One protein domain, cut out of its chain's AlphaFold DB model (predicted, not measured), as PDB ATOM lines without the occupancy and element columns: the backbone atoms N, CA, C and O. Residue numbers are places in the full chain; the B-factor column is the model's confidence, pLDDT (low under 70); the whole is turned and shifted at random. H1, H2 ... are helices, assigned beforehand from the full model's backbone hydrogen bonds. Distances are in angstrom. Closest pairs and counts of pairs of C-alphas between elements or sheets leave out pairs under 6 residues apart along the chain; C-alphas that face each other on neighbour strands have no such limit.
ATOM      1  N   SER A  57     142.990 128.081 106.846       90.44
ATOM      2  CA  SER A  57     142.343 126.946 107.540       90.44
ATOM      3  C   SER A  57     143.305 126.107 108.393       90.44
ATOM      4  O   SER A  57     142.905 125.582 109.428       90.44
ATOM      5  N   SER A  58     144.582 126.042 108.005       93.69
ATOM      6  CA  SER A  58     145.656 125.366 108.743       93.69
ATOM      7  C   SER A  58     146.186 126.150 109.948       93.69
ATOM      8  O   SER A  58     146.968 125.622 110.730       93.69
ATOM      9  N   CYS A  59     145.781 127.408 110.131       90.75
ATOM     10  CA  CYS A  59     146.389 128.322 111.100       90.75
ATOM     11  C   CYS A  59     146.358 127.768 112.532       90.75
ATOM     12  O   CYS A  59     147.375 127.763 113.223       90.75
ATOM     13  N   ARG A  60     145.211 127.232 112.962       92.62
ATOM     14  CA  ARG A  60     145.053 126.670 114.314       92.62
ATOM     15  C   ARG A  60     145.891 125.415 114.525       92.62
ATOM     16  O   ARG A  60     146.517 125.290 115.569       92.62
ATOM     17  N   GLU A  61     145.919 124.531 113.530       94.25
ATOM     18  CA  GLU A  61     146.713 123.301 113.558       94.25
ATOM     19  C   GLU A  61     148.210 123.614 113.655       94.25
ATOM     20  O   GLU A  61     148.894 123.086 114.527       94.25
ATOM     21  N   VAL A  62     148.692 124.561 112.845       94.56
ATOM     22  CA  VAL A  62     150.090 125.013 112.868       94.56
ATOM     23  C   VAL A  62     150.453 125.626 114.223       94.56
ATOM     24  O   VAL A  62     151.505 125.310 114.776       94.56
ATOM     25  N   PHE A  63     149.595 126.481 114.794       93.00
ATOM     26  CA  PHE A  63     149.838 127.038 116.130       93.00
ATOM     27  C   PHE A  63     149.844 125.962 117.220       93.00
ATOM     28  O   PHE A  63     150.635 126.059 118.161       93.00
ATOM     29  N   ASP A  64     148.998 124.941 117.096       93.44
ATOM     30  CA  ASP A  64     148.959 123.825 118.036       93.44
ATOM     31  C   ASP A  64     150.212 122.957 117.976       93.44
ATOM     32  O   ASP A  64     150.777 122.625 119.025       93.44
ATOM     33  N   GLU A  65     150.673 122.621 116.772       96.38
ATOM     34  CA  GLU A  65     151.912 121.873 116.568       96.38
ATOM     35  C   GLU A  65     153.121 122.665 117.078       96.38
ATOM     36  O   GLU A  65     153.923 122.153 117.864       96.38
ATOM     37  N   TYR A  66     153.205 123.948 116.725       95.75
ATOM     38  CA  TYR A  66     154.274 124.827 117.190       95.75
ATOM     39  C   TYR A  66     154.279 124.969 118.718       95.75
ATOM     40  O   TYR A  66     155.324 124.817 119.355       95.75
ATOM     41  N   GLY A  67     153.113 125.194 119.333       95.38
ATOM     42  CA  GLY A  67     152.969 125.266 120.788       95.38
ATOM     43  C   GLY A  67     153.413 123.975 121.479       95.38
ATOM     44  O   GLY A  67     154.116 124.023 122.491       95.38
ATOM     45  N   LYS A  68     153.083 122.815 120.901       96.81
ATOM     46  CA  LYS A  68     153.472 121.499 121.428       96.81
ATOM     47  C   LYS A  68     154.987 121.329 121.431       96.81
ATOM     48  O   LYS A  68     155.554 120.888 122.436       96.81
ATOM     49  N   GLU A  69     155.653 121.690 120.338       98.12
ATOM     50  CA  GLU A  69     157.114 121.603 120.253       98.12
ATOM     51  C   GLU A  69     157.810 122.612 121.172       98.12
ATOM     52  O   GLU A  69     158.808 122.274 121.817       98.12
ATOM     53  N   LEU A  70     157.248 123.811 121.339       96.69
ATOM     54  CA  LEU A  70     157.766 124.796 122.288       96.69
ATOM     55  C   LEU A  70     157.622 124.373 123.747       96.69
ATOM     56  O   LEU A  70     158.527 124.642 124.537       96.69
ATOM     57  N   VAL A  71     156.545 123.679 124.123       95.25
ATOM     58  CA  VAL A  71     156.412 123.108 125.474       95.25
ATOM     59  C   VAL A  71     157.492 122.062 125.721       95.25
ATOM     60  O   VAL A  71     158.165 122.115 126.750       95.25
ATOM     61  N   LYS A  72     157.732 121.155 124.763       96.25
ATOM     62  CA  LYS A  72     158.810 120.158 124.872       96.25
ATOM     63  C   LYS A  72     160.181 120.820 125.000       96.25
ATOM     64  O   LYS A  72     160.988 120.407 125.831       96.25
ATOM     65  N   LEU A  73     160.456 121.832 124.176       96.62
ATOM     66  CA  LEU A  73     161.712 122.577 124.231       96.62
ATOM     67  C   LEU A  73     161.876 123.291 125.576       96.62
ATOM     68  O   LEU A  73     162.926 123.163 126.201       96.62
ATOM     69  N   SER A  74     160.837 123.986 126.040       94.31
ATOM     70  CA  SER A  74     160.848 124.716 127.312       94.31
ATOM     71  C   SER A  74     161.086 123.775 128.491       94.31
ATOM     72  O   SER A  74     161.951 124.058 129.316       94.31
ATOM     73  N   GLY A  75     160.412 122.620 128.527       93.25
ATOM     74  CA  GLY A  75     160.634 121.591 129.548       93.25
ATOM     75  C   GLY A  75     162.082 121.093 129.562       93.25
ATOM     76  O   GLY A  75     162.723 121.091 130.609       93.25
ATOM     77  N   ARG A  76     162.663 120.775 128.393       95.75
ATOM     78  CA  ARG A  76     164.088 120.390 128.297       95.75
ATOM     79  C   ARG A  76     165.026 121.484 128.812       95.75
ATOM     80  O   ARG A  76     165.966 121.179 129.538       95.75
ATOM     81  N   LEU A  77     164.772 122.746 128.464       95.12
ATOM     82  CA  LEU A  77     165.575 123.874 128.944       95.12
ATOM     83  C   LEU A  77     165.470 124.035 130.464       95.12
ATOM     84  O   LEU A  77     166.493 124.225 131.118       95.12
ATOM     85  N   MET A  78     164.271 123.911 131.043       93.25
ATOM     86  CA  MET A  78     164.091 123.993 132.497       93.25
ATOM     87  C   MET A  78     164.849 122.886 133.228       93.25
ATOM     88  O   MET A  78     165.494 123.169 134.235       93.25
ATOM     89  N   LYS A  79     164.858 121.661 132.691       94.44
ATOM     90  CA  LYS A  79     165.634 120.545 133.253       94.44
ATOM     91  C   LYS A  79     167.134 120.818 133.270       94.44
ATOM     92  O   LYS A  79     167.783 120.653 134.299       94.44
ATOM     93  N   VAL A  80     167.679 121.320 132.161       96.06
ATOM     94  CA  VAL A  80     169.098 121.707 132.085       96.06
ATOM     95  C   VAL A  80     169.415 122.821 133.085       96.06
ATOM     96  O   VAL A  80     170.419 122.755 133.792       96.06
ATOM     97  N   LEU A  81     168.544 123.829 133.197       94.75
ATOM     98  CA  LEU A  81     168.716 124.916 134.161       94.75
ATOM     99  C   LEU A  81     168.682 124.422 135.615       94.75
ATOM    100  O   LEU A  81     169.458 124.941 136.418       94.75
ATOM    101  N   SER A  82     167.833 123.441 135.950       95.19
ATOM    102  CA  SER A  82     167.787 122.812 137.280       95.19
ATOM    103  C   SER A  82     169.103 122.112 137.603       95.19
ATOM    104  O   SER A  82     169.716 122.385 138.636       95.19
ATOM    105  N   LEU A  83     169.569 121.249 136.695       96.62
ATOM    106  CA  LEU A  83     170.793 120.467 136.880       96.62
ATOM    107  C   LEU A  83     172.024 121.369 137.023       96.62
ATOM    108  O   LEU A  83     172.849 121.148 137.905       96.62
ATOM    109  N   ASN A  84     172.104 122.450 136.242       96.50
ATOM    110  CA  ASN A  84     173.177 123.447 136.346       96.50
ATOM    111  C   ASN A  84     173.229 124.157 137.712       96.50
ATOM    112  O   ASN A  84     174.266 124.701 138.087       96.50
ATOM    113  N   LEU A  85     172.125 124.170 138.463       95.12
ATOM    114  CA  LEU A  85     172.079 124.700 139.827       95.12
ATOM    115  C   LEU A  85     172.391 123.644 140.900       95.12
ATOM    116  O   LEU A  85     172.393 123.996 142.081       95.12
ATOM    117  N   GLY A  86     172.658 122.392 140.510       95.81
ATOM    118  CA  GLY A  86     172.852 121.262 141.422       95.81
ATOM    119  C   GLY A  86     171.552 120.774 142.064       95.81
ATOM    120  O   GLY A  86     171.573 120.264 143.181       95.81
ATOM    121  N   LEU A  87     170.414 120.990 141.401       95.00
ATOM    122  CA  LEU A  87     169.092 120.636 141.912       95.00
ATOM    123  C   LEU A  87     168.568 119.337 141.288       95.00
ATOM    124  O   LEU A  87     169.088 118.857 140.283       95.00
ATOM    125  N   GLU A  88     167.481 118.811 141.861       95.19
ATOM    126  CA  GLU A  88     166.680 117.769 141.213       95.19
ATOM    127  C   GLU A  88     166.207 118.248 139.831       95.19
ATOM    128  O   GLU A  88     165.784 119.397 139.678       95.19
ATOM    129  N   GLU A  89     166.301 117.370 138.828       94.94
ATOM    130  CA  GLU A  89     166.139 117.700 137.406       94.94
ATOM    131  C   GLU A  89     164.859 118.503 137.121       94.94
ATOM    132  O   GLU A  89     164.879 119.494 136.388       94.94
ATOM    133  N   THR A  90     163.738 118.122 137.723       91.44
ATOM    134  CA  THR A  90     162.417 118.660 137.374       91.44
ATOM    135  C   THR A  90     161.959 119.831 138.245       91.44
ATOM    136  O   THR A  90     160.859 120.349 138.042       91.44
ATOM    137  N   ILE A  91     162.772 120.307 139.195       90.00
ATOM    138  CA  ILE A  91     162.299 121.295 140.177       90.00
ATOM    139  C   ILE A  91     161.947 122.653 139.550       90.00
ATOM    140  O   ILE A  91     160.896 123.209 139.868       90.00
ATOM    141  N   LEU A  92     162.763 123.183 138.626       88.38
ATOM    142  CA  LEU A  92     162.460 124.461 137.963       88.38
ATOM    143  C   LEU A  92     161.324 124.336 136.947       88.38
ATOM    144  O   LEU A  92     160.598 125.306 136.739       88.38
ATOM    145  N   GLU A  93     161.151 123.154 136.352       84.62
ATOM    146  CA  GLU A  93     160.020 122.854 135.468       84.62
ATOM    147  C   GLU A  93     158.692 122.917 136.234       84.62
ATOM    148  O   GLU A  93     157.695 123.379 135.692       84.62
ATOM    149  N   LYS A  94     158.679 122.512 137.510       79.75
ATOM    150  CA  LYS A  94     157.484 122.538 138.369       79.75
ATOM    151  C   LYS A  94     157.221 123.899 139.008       79.75
ATOM    152  O   LYS A  94     156.065 124.268 139.188       79.75
ATOM    153  N   ALA A  95     158.277 124.612 139.395       70.31
ATOM    154  CA  ALA A  95     158.154 125.821 140.202       70.31
ATOM    155  C   ALA A  95     158.020 127.107 139.361       70.31
ATOM    156  O   ALA A  95     157.332 128.017 139.806       70.31
ATOM    157  N   PHE A  96     158.616 127.160 138.152       70.19
ATOM    158  CA  PHE A  96     158.616 128.292 137.201       70.19
ATOM    159  C   PHE A  96     159.075 129.677 137.750       70.19
ATOM    160  O   PHE A  96     158.891 130.042 138.903       70.19
ATOM    161  N   GLY A  97     159.658 130.536 136.901       69.44
ATOM    162  CA  GLY A  97     160.120 131.879 137.318       69.44
ATOM    163  C   GLY A  97     161.595 131.914 137.734       69.44
ATOM    164  O   GLY A  97     161.950 132.087 138.901       69.44
ATOM    165  N   ALA A  98     162.477 131.790 136.736       78.31
ATOM    166  CA  ALA A  98     163.896 131.484 136.920       78.31
ATOM    167  C   ALA A  98     164.648 132.409 137.894       78.31
ATOM    168  O   ALA A  98     165.464 131.918 138.669       78.31
ATOM    169  N   GLN A  99     164.408 133.725 137.897       89.50
ATOM    170  CA  GLN A  99     165.182 134.639 138.749       89.50
ATOM    171  C   GLN A  99     164.831 134.534 140.239       89.50
ATOM    172  O   GLN A  99     165.742 134.479 141.067       89.50
ATOM    173  N   VAL A 100     163.538 134.507 140.575       89.81
ATOM    174  CA  VAL A 100     163.076 134.426 141.970       89.81
ATOM    175  C   VAL A 100     163.472 133.074 142.556       89.81
ATOM    176  O   VAL A 100     164.192 133.030 143.552       89.81
ATOM    177  N   LEU A 101     163.121 131.982 141.867       90.94
ATOM    178  CA  LEU A 101     163.421 130.620 142.314       90.94
ATOM    179  C   LEU A 101     164.915 130.356 142.478       90.94
ATOM    180  O   LEU A 101     165.333 129.726 143.446       90.94
ATOM    181  N   SER A 102     165.736 130.846 141.544       92.94
ATOM    182  CA  SER A 102     167.185 130.625 141.583       92.94
ATOM    183  C   SER A 102     167.919 131.514 142.592       92.94
ATOM    184  O   SER A 102     169.154 131.514 142.622       92.94
ATOM    185  N   ASN A 103     167.193 132.312 143.385       93.88
ATOM    186  CA  ASN A 103     167.753 133.308 144.294       93.88
ATOM    187  C   ASN A 103     168.777 134.220 143.573       93.88
ATOM    188  O   ASN A 103     169.935 134.373 143.987       93.88
ATOM    189  N   ALA A 104     168.366 134.744 142.412       92.06
ATOM    190  CA  ALA A 104     169.153 135.574 141.494       92.06
ATOM    191  C   ALA A 104     170.435 134.938 140.912       92.06
ATOM    192  O   ALA A 104     171.292 135.665 140.398       92.06
ATOM    193  N   LYS A 105     170.603 133.605 140.969       92.69
ATOM    194  CA  LYS A 105     171.675 132.919 140.216       92.69
ATOM    195  C   LYS A 105     171.441 133.038 138.706       92.69
ATOM    196  O   LYS A 105     172.372 133.355 137.972       92.69
ATOM    197  N   TYR A 106     170.195 132.883 138.263       92.75
ATOM    198  CA  TYR A 106     169.756 133.303 136.936       92.75
ATOM    199  C   TYR A 106     169.141 134.696 137.006       92.75
ATOM    200  O   TYR A 106     168.411 135.029 137.940       92.75
ATOM    201  N   LYS A 107     169.452 135.530 136.012       88.12
ATOM    202  CA  LYS A 107     169.017 136.926 135.956       88.12
ATOM    203  C   LYS A 107     168.097 137.126 134.761       88.12
ATOM    204  O   LYS A 107     168.474 136.818 133.636       88.12
ATOM    205  N   SER A 108     166.922 137.688 135.010       86.19
ATOM    206  CA  SER A 108     166.081 138.278 133.978       86.19
ATOM    207  C   SER A 108     166.753 139.549 133.457       86.19
ATOM    208  O   SER A 108     167.303 140.352 134.226       86.19
ATOM    209  N   VAL A 109     166.768 139.710 132.137       85.25
ATOM    210  CA  VAL A 109     167.473 140.797 131.453       85.25
ATOM    211  C   VAL A 109     166.490 141.700 130.726       85.25
ATOM    212  O   VAL A 109     165.515 141.243 130.127       85.25
ATOM    213  N   GLU A 110     166.758 143.001 130.789       84.00
ATOM    214  CA  GLU A 110     165.989 143.986 130.042       84.00
ATOM    215  C   GLU A 110     166.312 143.857 128.563       84.00
ATOM    216  O   GLU A 110     167.466 143.686 128.169       84.00
ATOM    217  N   HIS A 111     165.274 143.949 127.750       87.56
ATOM    218  CA  HIS A 111     165.370 143.924 126.306       87.56
ATOM    219  C   HIS A 111     164.321 144.879 125.738       87.56
ATOM    220  O   HIS A 111     163.272 145.095 126.342       87.56
ATOM    221  N   ARG A 112     164.628 145.474 124.584       89.56
ATOM    222  CA  ARG A 112     163.726 146.367 123.851       89.56
ATOM    223  C   ARG A 112     163.758 146.034 122.369       89.56
ATOM    224  O   ARG A 112     164.786 145.588 121.861       89.56
ATOM    225  N   VAL A 113     162.651 146.295 121.689       90.69
ATOM    226  CA  VAL A 113     162.567 146.234 120.228       90.69
ATOM    227  C   VAL A 113     162.656 147.658 119.690       90.69
ATOM    228  O   VAL A 113     162.071 148.572 120.261       90.69
ATOM    229  N   ILE A 114     163.427 147.847 118.621       91.75
ATOM    230  CA  ILE A 114     163.593 149.135 117.942       91.75
ATOM    231  C   ILE A 114     162.998 148.997 116.540       91.75
ATOM    232  O   ILE A 114     163.223 147.986 115.872       91.75
ATOM    233  N   SER A 123     157.418 138.907 114.856       95.44
ATOM    234  CA  SER A 123     157.996 137.916 115.763       95.44
ATOM    235  C   SER A 123     156.924 137.216 116.571       95.44
ATOM    236  O   SER A 123     155.956 137.848 116.986       95.44
ATOM    237  N   LEU A 124     157.153 135.937 116.855       94.00
ATOM    238  CA  LEU A 124     156.300 135.130 117.713       94.00
ATOM    239  C   LEU A 124     157.042 134.823 119.016       94.00
ATOM    240  O   LEU A 124     158.026 134.086 119.019       94.00
ATOM    241  N   ALA A 125     156.579 135.416 120.115       94.56
ATOM    242  CA  ALA A 125     157.108 135.157 121.449       94.56
ATOM    243  C   ALA A 125     156.228 134.135 122.174       94.56
ATOM    244  O   ALA A 125     155.003 134.248 122.168       94.56
ATOM    245  N   PHE A 126     156.856 133.160 122.828       93.94
ATOM    246  CA  PHE A 126     156.176 132.171 123.656       93.94
ATOM    247  C   PHE A 126     156.647 132.296 125.097       93.94
ATOM    248  O   PHE A 126     157.845 132.256 125.375       93.94
ATOM    249  N   PHE A 127     155.693 132.443 126.012       91.00
ATOM    250  CA  PHE A 127     155.972 132.632 127.427       91.00
ATOM    251  C   PHE A 127     155.601 131.368 128.203       91.00
ATOM    252  O   PHE A 127     154.429 131.003 128.286       91.00
ATOM    253  N   TYR A 128     156.609 130.717 128.781       88.81
ATOM    254  CA  TYR A 128     156.450 129.530 129.619       88.81
ATOM    255  C   TYR A 128     156.375 129.948 131.092       88.81
ATOM    256  O   TYR A 128     157.396 130.172 131.743       88.81
ATOM    257  N   ASN A 129     155.150 130.126 131.585       87.50
ATOM    258  CA  ASN A 129     154.864 130.744 132.879       87.50
ATOM    259  C   ASN A 129     154.186 129.762 133.850       87.50
ATOM    260  O   ASN A 129     153.470 128.870 133.387       87.50
ATOM    261  N   PRO A 130     154.346 129.952 135.177       82.88
ATOM    262  CA  PRO A 130     153.584 129.197 136.164       82.88
ATOM    263  C   PRO A 130     152.085 129.479 136.053       82.88
ATOM    264  O   PRO A 130     151.651 130.517 135.544       82.88
ATOM    265  N   LYS A 131     151.288 128.574 136.622       80.00
ATOM    266  CA  LYS A 131     149.882 128.848 136.916       80.00
ATOM    267  C   LYS A 131     149.786 129.974 137.958       80.00
ATOM    268  O   LYS A 131     150.580 130.039 138.892       80.00
ATOM    269  N   SER A 132     148.799 130.846 137.779       77.81
ATOM    270  CA  SER A 132     148.561 132.075 138.544       77.81
ATOM    271  C   SER A 132     148.669 131.966 140.073       77.81
ATOM    272  O   SER A 132     149.238 132.853 140.706       77.81
ATOM    273  N   ASP A 133     148.148 130.891 140.660       84.12
ATOM    274  CA  ASP A 133     148.041 130.668 142.108       84.12
ATOM    275  C   ASP A 133     149.256 129.956 142.725       84.12
ATOM    276  O   ASP A 133     149.268 129.691 143.925       84.12
ATOM    277  N   ILE A 134     150.284 129.643 141.929       81.88
ATOM    278  CA  ILE A 134     151.488 128.973 142.427       81.88
ATOM    279  C   ILE A 134     152.348 129.977 143.212       81.88
ATOM    280  O   ILE A 134     152.698 131.033 142.665       81.88
ATOM    281  N   PRO A 135     152.724 129.661 144.467       85.06
ATOM    282  CA  PRO A 135     153.722 130.426 145.203       85.06
ATOM    283  C   PRO A 135     155.087 130.360 144.509       85.06
ATOM    284  O   PRO A 135     155.579 129.282 144.181       85.06
ATOM    285  N   ILE A 136     155.712 131.517 144.331       88.62
ATOM    286  CA  ILE A 136     157.091 131.679 143.891       88.62
ATOM    287  C   ILE A 136     157.915 132.266 145.042       88.62
ATOM    288  O   ILE A 136     157.585 133.302 145.618       88.62
ATOM    289  N   GLU A 137     159.003 131.587 145.385       91.44
ATOM    290  CA  GLU A 137     159.958 132.006 146.412       91.44
ATOM    291  C   GLU A 137     161.342 131.411 146.111       91.44
ATOM    292  O   GLU A 137     161.439 130.445 145.346       91.44
ATOM    293  N   PRO A 138     162.439 131.955 146.668       94.81
ATOM    294  CA  PRO A 138     163.754 131.340 146.532       94.81
ATOM    295  C   PRO A 138     163.737 129.871 146.971       94.81
ATOM    296  O   PRO A 138     163.324 129.553 148.086       94.81
ATOM    297  N   LEU A 139     164.222 128.969 146.112       94.06
ATOM    298  CA  LEU A 139     164.312 127.551 146.452       94.06
ATOM    299  C   LEU A 139     165.197 127.375 147.686       94.06
ATOM    300  O   LEU A 139     166.332 127.853 147.709       94.06
ATOM    301  N   LYS A 140     164.696 126.653 148.692       94.00
ATOM    302  CA  LYS A 140     165.374 126.471 149.988       94.00
ATOM    303  C   LYS A 140     166.790 125.910 149.835       94.00
ATOM    304  O   LYS A 140     167.688 126.322 150.554       94.00
ATOM    305  N   GLN A 141     167.010 125.048 148.843       94.94
ATOM    306  CA  GLN A 141     168.315 124.471 148.500       94.94
ATOM    307  C   GLN A 141     169.346 125.515 148.025       94.94
ATOM    308  O   GLN A 141     170.539 125.233 147.980       94.94
ATOM    309  N   LEU A 142     168.898 126.708 147.629       94.94
ATOM    310  CA  LEU A 142     169.728 127.814 147.141       94.94
ATOM    311  C   LEU A 142     169.835 128.972 148.144       94.94
ATOM    312  O   LEU A 142     170.431 130.006 147.819       94.94
ATOM    313  N   VAL A 143     169.251 128.810 149.332       96.25
ATOM    314  CA  VAL A 143     169.317 129.759 150.444       96.25
ATOM    315  C   VAL A 143     170.288 129.210 151.486       96.25
ATOM    316  O   VAL A 143     170.184 128.063 151.906       96.25
ATOM    317  N   THR A 144     171.250 130.033 151.889       94.88
ATOM    318  CA  THR A 144     172.306 129.689 152.861       94.88
ATOM    319  C   THR A 144     172.528 130.869 153.809       94.88
ATOM    320  O   THR A 144     172.111 131.979 153.468       94.88
ATOM    321  N   PRO A 145     173.186 130.688 154.967       94.44
ATOM    322  CA  PRO A 145     173.558 131.810 155.833       94.44
ATOM    323  C   PRO A 145     174.375 132.890 155.106       94.44
ATOM    324  O   PRO A 145     174.149 134.079 155.310       94.44
ATOM    325  N   GLU A 146     175.266 132.495 154.193       94.75
ATOM    326  CA  GLU A 146     176.114 133.404 153.408       94.75
ATOM    327  C   GLU A 146     175.353 134.058 152.246       94.75
ATOM    328  O   GLU A 146     175.725 135.127 151.755       94.75
ATOM    329  N   LYS A 147     174.279 133.410 151.781       91.19
ATOM    330  CA  LYS A 147     173.414 133.893 150.705       91.19
ATOM    331  C   LYS A 147     171.940 133.719 151.094       91.19
ATOM    332  O   LYS A 147     171.313 132.742 150.660       91.19
ATOM    333  N   PRO A 148     171.383 134.654 151.890       95.25
ATOM    334  CA  PRO A 148     170.004 134.573 152.351       95.25
ATOM    335  C   PRO A 148     169.004 134.710 151.194       95.25
ATOM    336  O   PRO A 148     169.360 135.026 150.052       95.25
ATOM    337  N   ALA A 149     167.731 134.440 151.487       95.38
ATOM    338  CA  ALA A 149     166.641 134.603 150.536       95.38
ATOM    339  C   ALA A 149     166.527 136.078 150.124       95.38
ATOM    340  O   ALA A 149     166.258 136.947 150.950       95.38
ATOM    341  N   LEU A 150     166.742 136.358 148.837       92.94
ATOM    342  CA  LEU A 150     166.684 137.721 148.321       92.94
ATOM    343  C   LEU A 150     165.256 138.189 148.087       92.94
ATOM    344  O   LEU A 150     165.046 139.387 148.086       92.94
ATOM    345  N   TYR A 151     164.303 137.289 147.862       90.44
ATOM    346  CA  TYR A 151     162.933 137.630 147.485       90.44
ATOM    347  C   TYR A 151     161.946 137.082 148.519       90.44
ATOM    348  O   TYR A 151     162.150 135.957 148.985       90.44
ATOM    349  N   PRO A 152     160.877 137.823 148.857       90.31
ATOM    350  CA  PRO A 152     159.783 137.291 149.652       90.31
ATOM    351  C   PRO A 152     158.963 136.290 148.831       90.31
ATOM    352  O   PRO A 152     158.968 136.327 147.597       90.31
ATOM    353  N   ALA A 153     158.231 135.424 149.529       90.38
ATOM    354  CA  ALA A 153     157.223 134.582 148.905       90.38
ATOM    355  C   ALA A 153     156.065 135.437 148.373       90.38
ATOM    356  O   ALA A 153     155.603 136.359 149.048       90.38
ATOM    357  N   MET A 154     155.601 135.124 147.167       89.25
ATOM    358  CA  MET A 154     154.423 135.732 146.542       89.25
ATOM    359  C   MET A 154     153.793 134.742 145.566       89.25
ATOM    360  O   MET A 154     154.438 133.789 145.148       89.25
ATOM    361  N   THR A 155     152.556 134.959 145.155       89.62
ATOM    362  CA  THR A 155     151.940 134.220 144.045       89.62
ATOM    363  C   THR A 155     152.413 134.759 142.696       89.62
ATOM    364  O   THR A 155     152.838 135.914 142.568       89.62
ATOM    365  N   TYR A 156     152.310 133.944 141.646       85.44
ATOM    366  CA  TYR A 156     152.626 134.416 140.299       85.44
ATOM    367  C   TYR A 156     151.696 135.548 139.829       85.44
ATOM    368  O   TYR A 156     152.137 136.440 139.103       85.44
ATOM    369  N   ASP A 157     150.432 135.561 140.258       86.44
ATOM    370  CA  ASP A 157     149.515 136.664 139.962       86.44
ATOM    371  C   ASP A 157     149.927 137.976 140.631       86.44
ATOM    372  O   ASP A 157     149.898 139.012 139.966       86.44
ATOM    373  N   GLU A 158     150.375 137.944 141.888       86.44
ATOM    374  CA  GLU A 158     150.932 139.125 142.559       86.44
ATOM    375  C   GLU A 158     152.174 139.635 141.827       86.44
ATOM    376  O   GLU A 158     152.257 140.823 141.512       86.44
ATOM    377  N   TYR A 159     153.095 138.738 141.463       83.12
ATOM    378  CA  TYR A 159     154.278 139.074 140.667       83.12
ATOM    379  C   TYR A 159     153.909 139.709 139.319       83.12
ATOM    380  O   TYR A 159     154.429 140.763 138.938       83.12
ATOM    381  N   ARG A 160     152.970 139.095 138.592       80.62
ATOM    382  CA  ARG A 160     152.496 139.563 137.285       80.62
ATOM    383  C   ARG A 160     151.801 140.916 137.394       80.62
ATOM    384  O   ARG A 160     152.049 141.789 136.561       80.62
ATOM    385  N   LEU A 161     150.933 141.097 138.388       80.06
ATOM    386  CA  LEU A 161     150.224 142.351 138.628       80.06
ATOM    387  C   LEU A 161     151.207 143.458 139.009       80.06
ATOM    388  O   LEU A 161     151.132 144.556 138.461       80.06
ATOM    389  N   PHE A 162     152.164 143.154 139.885       74.75
ATOM    390  CA  PHE A 162     153.201 144.084 140.313       74.75
ATOM    391  C   PHE A 162     154.023 144.616 139.131       74.75
ATOM    392  O   PHE A 162     154.179 145.833 139.002       74.75
ATOM    393  N   ILE A 163     154.481 143.732 138.236       73.19
ATOM    394  CA  ILE A 163     155.231 144.123 137.029       73.19
ATOM    395  C   ILE A 163     154.369 144.965 136.083       73.19
ATOM    396  O   ILE A 163     154.838 145.957 135.526       73.19
ATOM    397  N   ARG A 164     153.095 144.600 135.905       69.88
ATOM    398  CA  ARG A 164     152.194 145.275 134.956       69.88
ATOM    399  C   ARG A 164     151.754 146.660 135.418       69.88
ATOM    400  O   ARG A 164     151.764 147.594 134.624       69.88
ATOM    401  N   MET A 165     151.381 146.811 136.687       66.50
ATOM    402  CA  MET A 165     150.794 148.053 137.208       66.50
ATOM    403  C   MET A 165     151.805 149.193 137.357       66.50
ATOM    404  O   MET A 165     151.418 150.342 137.535       66.50
ATOM    405  N   ARG A 166     153.108 148.896 137.338       63.06
ATOM    406  CA  ARG A 166     154.159 149.871 137.662       63.06
ATOM    407  C   ARG A 166     154.989 150.324 136.457       63.06
ATOM    408  O   ARG A 166     155.997 151.009 136.675       63.06
ATOM    409  N   GLY A 167     154.527 150.000 135.242       58.19
ATOM    410  CA  GLY A 167     155.074 150.435 133.949       58.19
ATOM    411  C   GLY A 167     156.473 149.883 133.641       58.19
ATOM    412  O   GLY A 167     157.041 149.157 134.452       58.19
ATOM    413  N   PRO A 168     157.089 150.223 132.499       56.84
ATOM    414  CA  PRO A 168     158.456 149.822 132.172       56.84
ATOM    415  C   PRO A 168     159.472 150.676 132.951       56.84
ATOM    416  O   PRO A 168     160.163 151.521 132.394       56.84
ATOM    417  N   ARG A 169     159.588 150.466 134.268       58.56
ATOM    418  CA  ARG A 169     160.656 151.069 135.098       58.56
ATOM    419  C   ARG A 169     161.913 150.201 135.176       58.56
ATOM    420  O   ARG A 169     162.728 150.348 136.089       58.56
ATOM    421  N   GLY A 170     162.065 149.276 134.236       59.91
ATOM    422  CA  GLY A 170     163.220 148.401 134.185       59.91
ATOM    423  C   GLY A 170     163.370 147.477 135.402       59.91
ATOM    424  O   GLY A 170     162.397 147.151 136.085       59.91
ATOM    425  N   LYS A 171     164.609 147.081 135.719       59.12
ATOM    426  CA  LYS A 171     164.945 146.185 136.848       59.12
ATOM    427  C   LYS A 171     164.644 146.756 138.224       59.12
ATOM    428  O   LYS A 171     164.615 145.980 139.177       59.12
ATOM    429  N   SER A 172     164.378 148.059 138.342       60.97
ATOM    430  CA  SER A 172     164.038 148.691 139.624       60.97
ATOM    431  C   SER A 172     162.911 147.952 140.352       60.97
ATOM    432  O   SER A 172     162.914 147.879 141.573       60.97
ATOM    433  N   GLN A 173     162.002 147.316 139.609       64.31
ATOM    434  CA  GLN A 173     160.898 146.536 140.159       64.31
ATOM    435  C   GLN A 173     161.364 145.243 140.819       64.31
ATOM    436  O   GLN A 173     161.087 145.022 141.994       64.31
ATOM    437  N   VAL A 174     162.107 144.403 140.097       65.00
ATOM    438  CA  VAL A 174     162.614 143.143 140.655       65.00
ATOM    439  C   VAL A 174     163.622 143.407 141.773       65.00
ATOM    440  O   VAL A 174     163.664 142.667 142.750       65.00
ATOM    441  N   GLU A 175     164.394 144.485 141.668       70.94
ATOM    442  CA  GLU A 175     165.289 144.943 142.730       70.94
ATOM    443  C   GLU A 175     164.519 145.458 143.955       70.94
ATOM    444  O   GLU A 175     164.914 145.155 145.074       70.94
ATOM    445  N   SER A 176     163.388 146.152 143.777       73.00
ATOM    446  CA  SER A 176     162.555 146.626 144.896       73.00
ATOM    447  C   SER A 176     161.855 145.509 145.670       73.00
ATOM    448  O   SER A 176     161.460 145.719 146.810       73.00
ATOM    449  N   MET A 177     161.714 144.325 145.067       69.31
ATOM    450  CA  MET A 177     161.225 143.140 145.771       69.31
ATOM    451  C   MET A 177     162.305 142.499 146.640       69.31
ATOM    452  O   MET A 177     162.009 141.527 147.327       69.31
ATOM    453  N   LYS A 178     163.558 142.971 146.591       74.94
ATOM    454  CA  LYS A 178     164.594 142.381 147.423       74.94
ATOM    455  C   LYS A 178     164.373 142.735 148.887       74.94
ATOM    456  O   LYS A 178     164.172 143.904 149.210       74.94
ATOM    457  N   SER A 179     164.446 141.737 149.761       67.44
ATOM    458  CA  SER A 179     164.410 141.963 151.205       67.44
ATOM    459  C   SER A 179     165.545 142.915 151.615       67.44
ATOM    460  O   SER A 179     166.649 142.804 151.063       67.44
ATOM    461  N   PRO A 180     165.310 143.848 152.560       62.28
ATOM    462  CA  PRO A 180     166.380 144.651 153.143       62.28
ATOM    463  C   PRO A 180     167.486 143.736 153.683       62.28
ATOM    464  O   PRO A 180     167.185 142.686 154.251       62.28
ATOM    465  N   ARG A 181     168.746 144.115 153.443       53.69
ATOM    466  CA  ARG A 181     169.908 143.416 154.008       53.69
ATOM    467  C   ARG A 181     169.988 143.611 155.513       53.69
ATOM    468  O   ARG A 181     169.668 144.736 155.956       53.69
TER     469      ARG A 181
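This is residues 57 to 114 and 123 to 181 of the 181 residues of an uncharacterized protein of Trifolium subterraneum (UniProt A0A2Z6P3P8). One long helix, H1, sticks out with residues 57 to 65 from a body made largely of loops, in which four short helices sit. H2 packs on residues 75 to 82 of H1, H3 lies near the middle, and H4 and H5 are near each other, apart from H1. The 117 printed residues hold five named helices, H1 to H5 in chain order, and no named strand; the class is all helix, though 50 residues are in named elements. The whole is only just compact, close to loose, with a radius of gyration of the C-alphas of 16.0 A, and elongated, spanning 56 by 35 by 29 A.

H1, residues 59 to 84, touches H2, residues 91 to 95, with residues 75 to 82 alone; the closest C-alphas, of Met 78 and Glu 93, are 5.2 A apart. H2 and H3, residues 98 to 101, only just touch, and only at the corner by their tight link, with 3 pairs of C-alphas within 8 A; the closest, of Leu 92 and Ala 98, are 7.2 A apart. H4, residues 156 to 165, and H5, residues 172 to 176, are close but not clearly touching; their closest C-alphas, of Ile 163 and Gln 173, are 6.9 A apart. H3 and H4 are apart. Residues 135 to 136 pair with 154 to 155, antiparallel. Every O i to N i+4 pair is within hydrogen-bond range in H1, H2, H4 and H5; H3 is too short for one.

H1 begins at C-alpha 59 (146.389, 128.322, 111.100) and is 37.1 A long. H2 measures 6.1 A, H3 5.5 A, H4 14.1 A and H5 5.9 A, ending at C-alpha 176 (162.555, 146.626, 144.896).

The C-alphas of Ser 57 and Pro 145, the two farthest apart, are 57.7 A apart. Residues 115 to 122 are not printed; C-alphas 114 and 123 are 12.7 A apart across this cut, in the link H3 to H4. Of the links printed whole, H1 to H2 and H4 to H5 are short. The mean pLDDT of the printed part is 86.2; it is under 70 at residues 97, 164 to 174, 177 and 179 to 181.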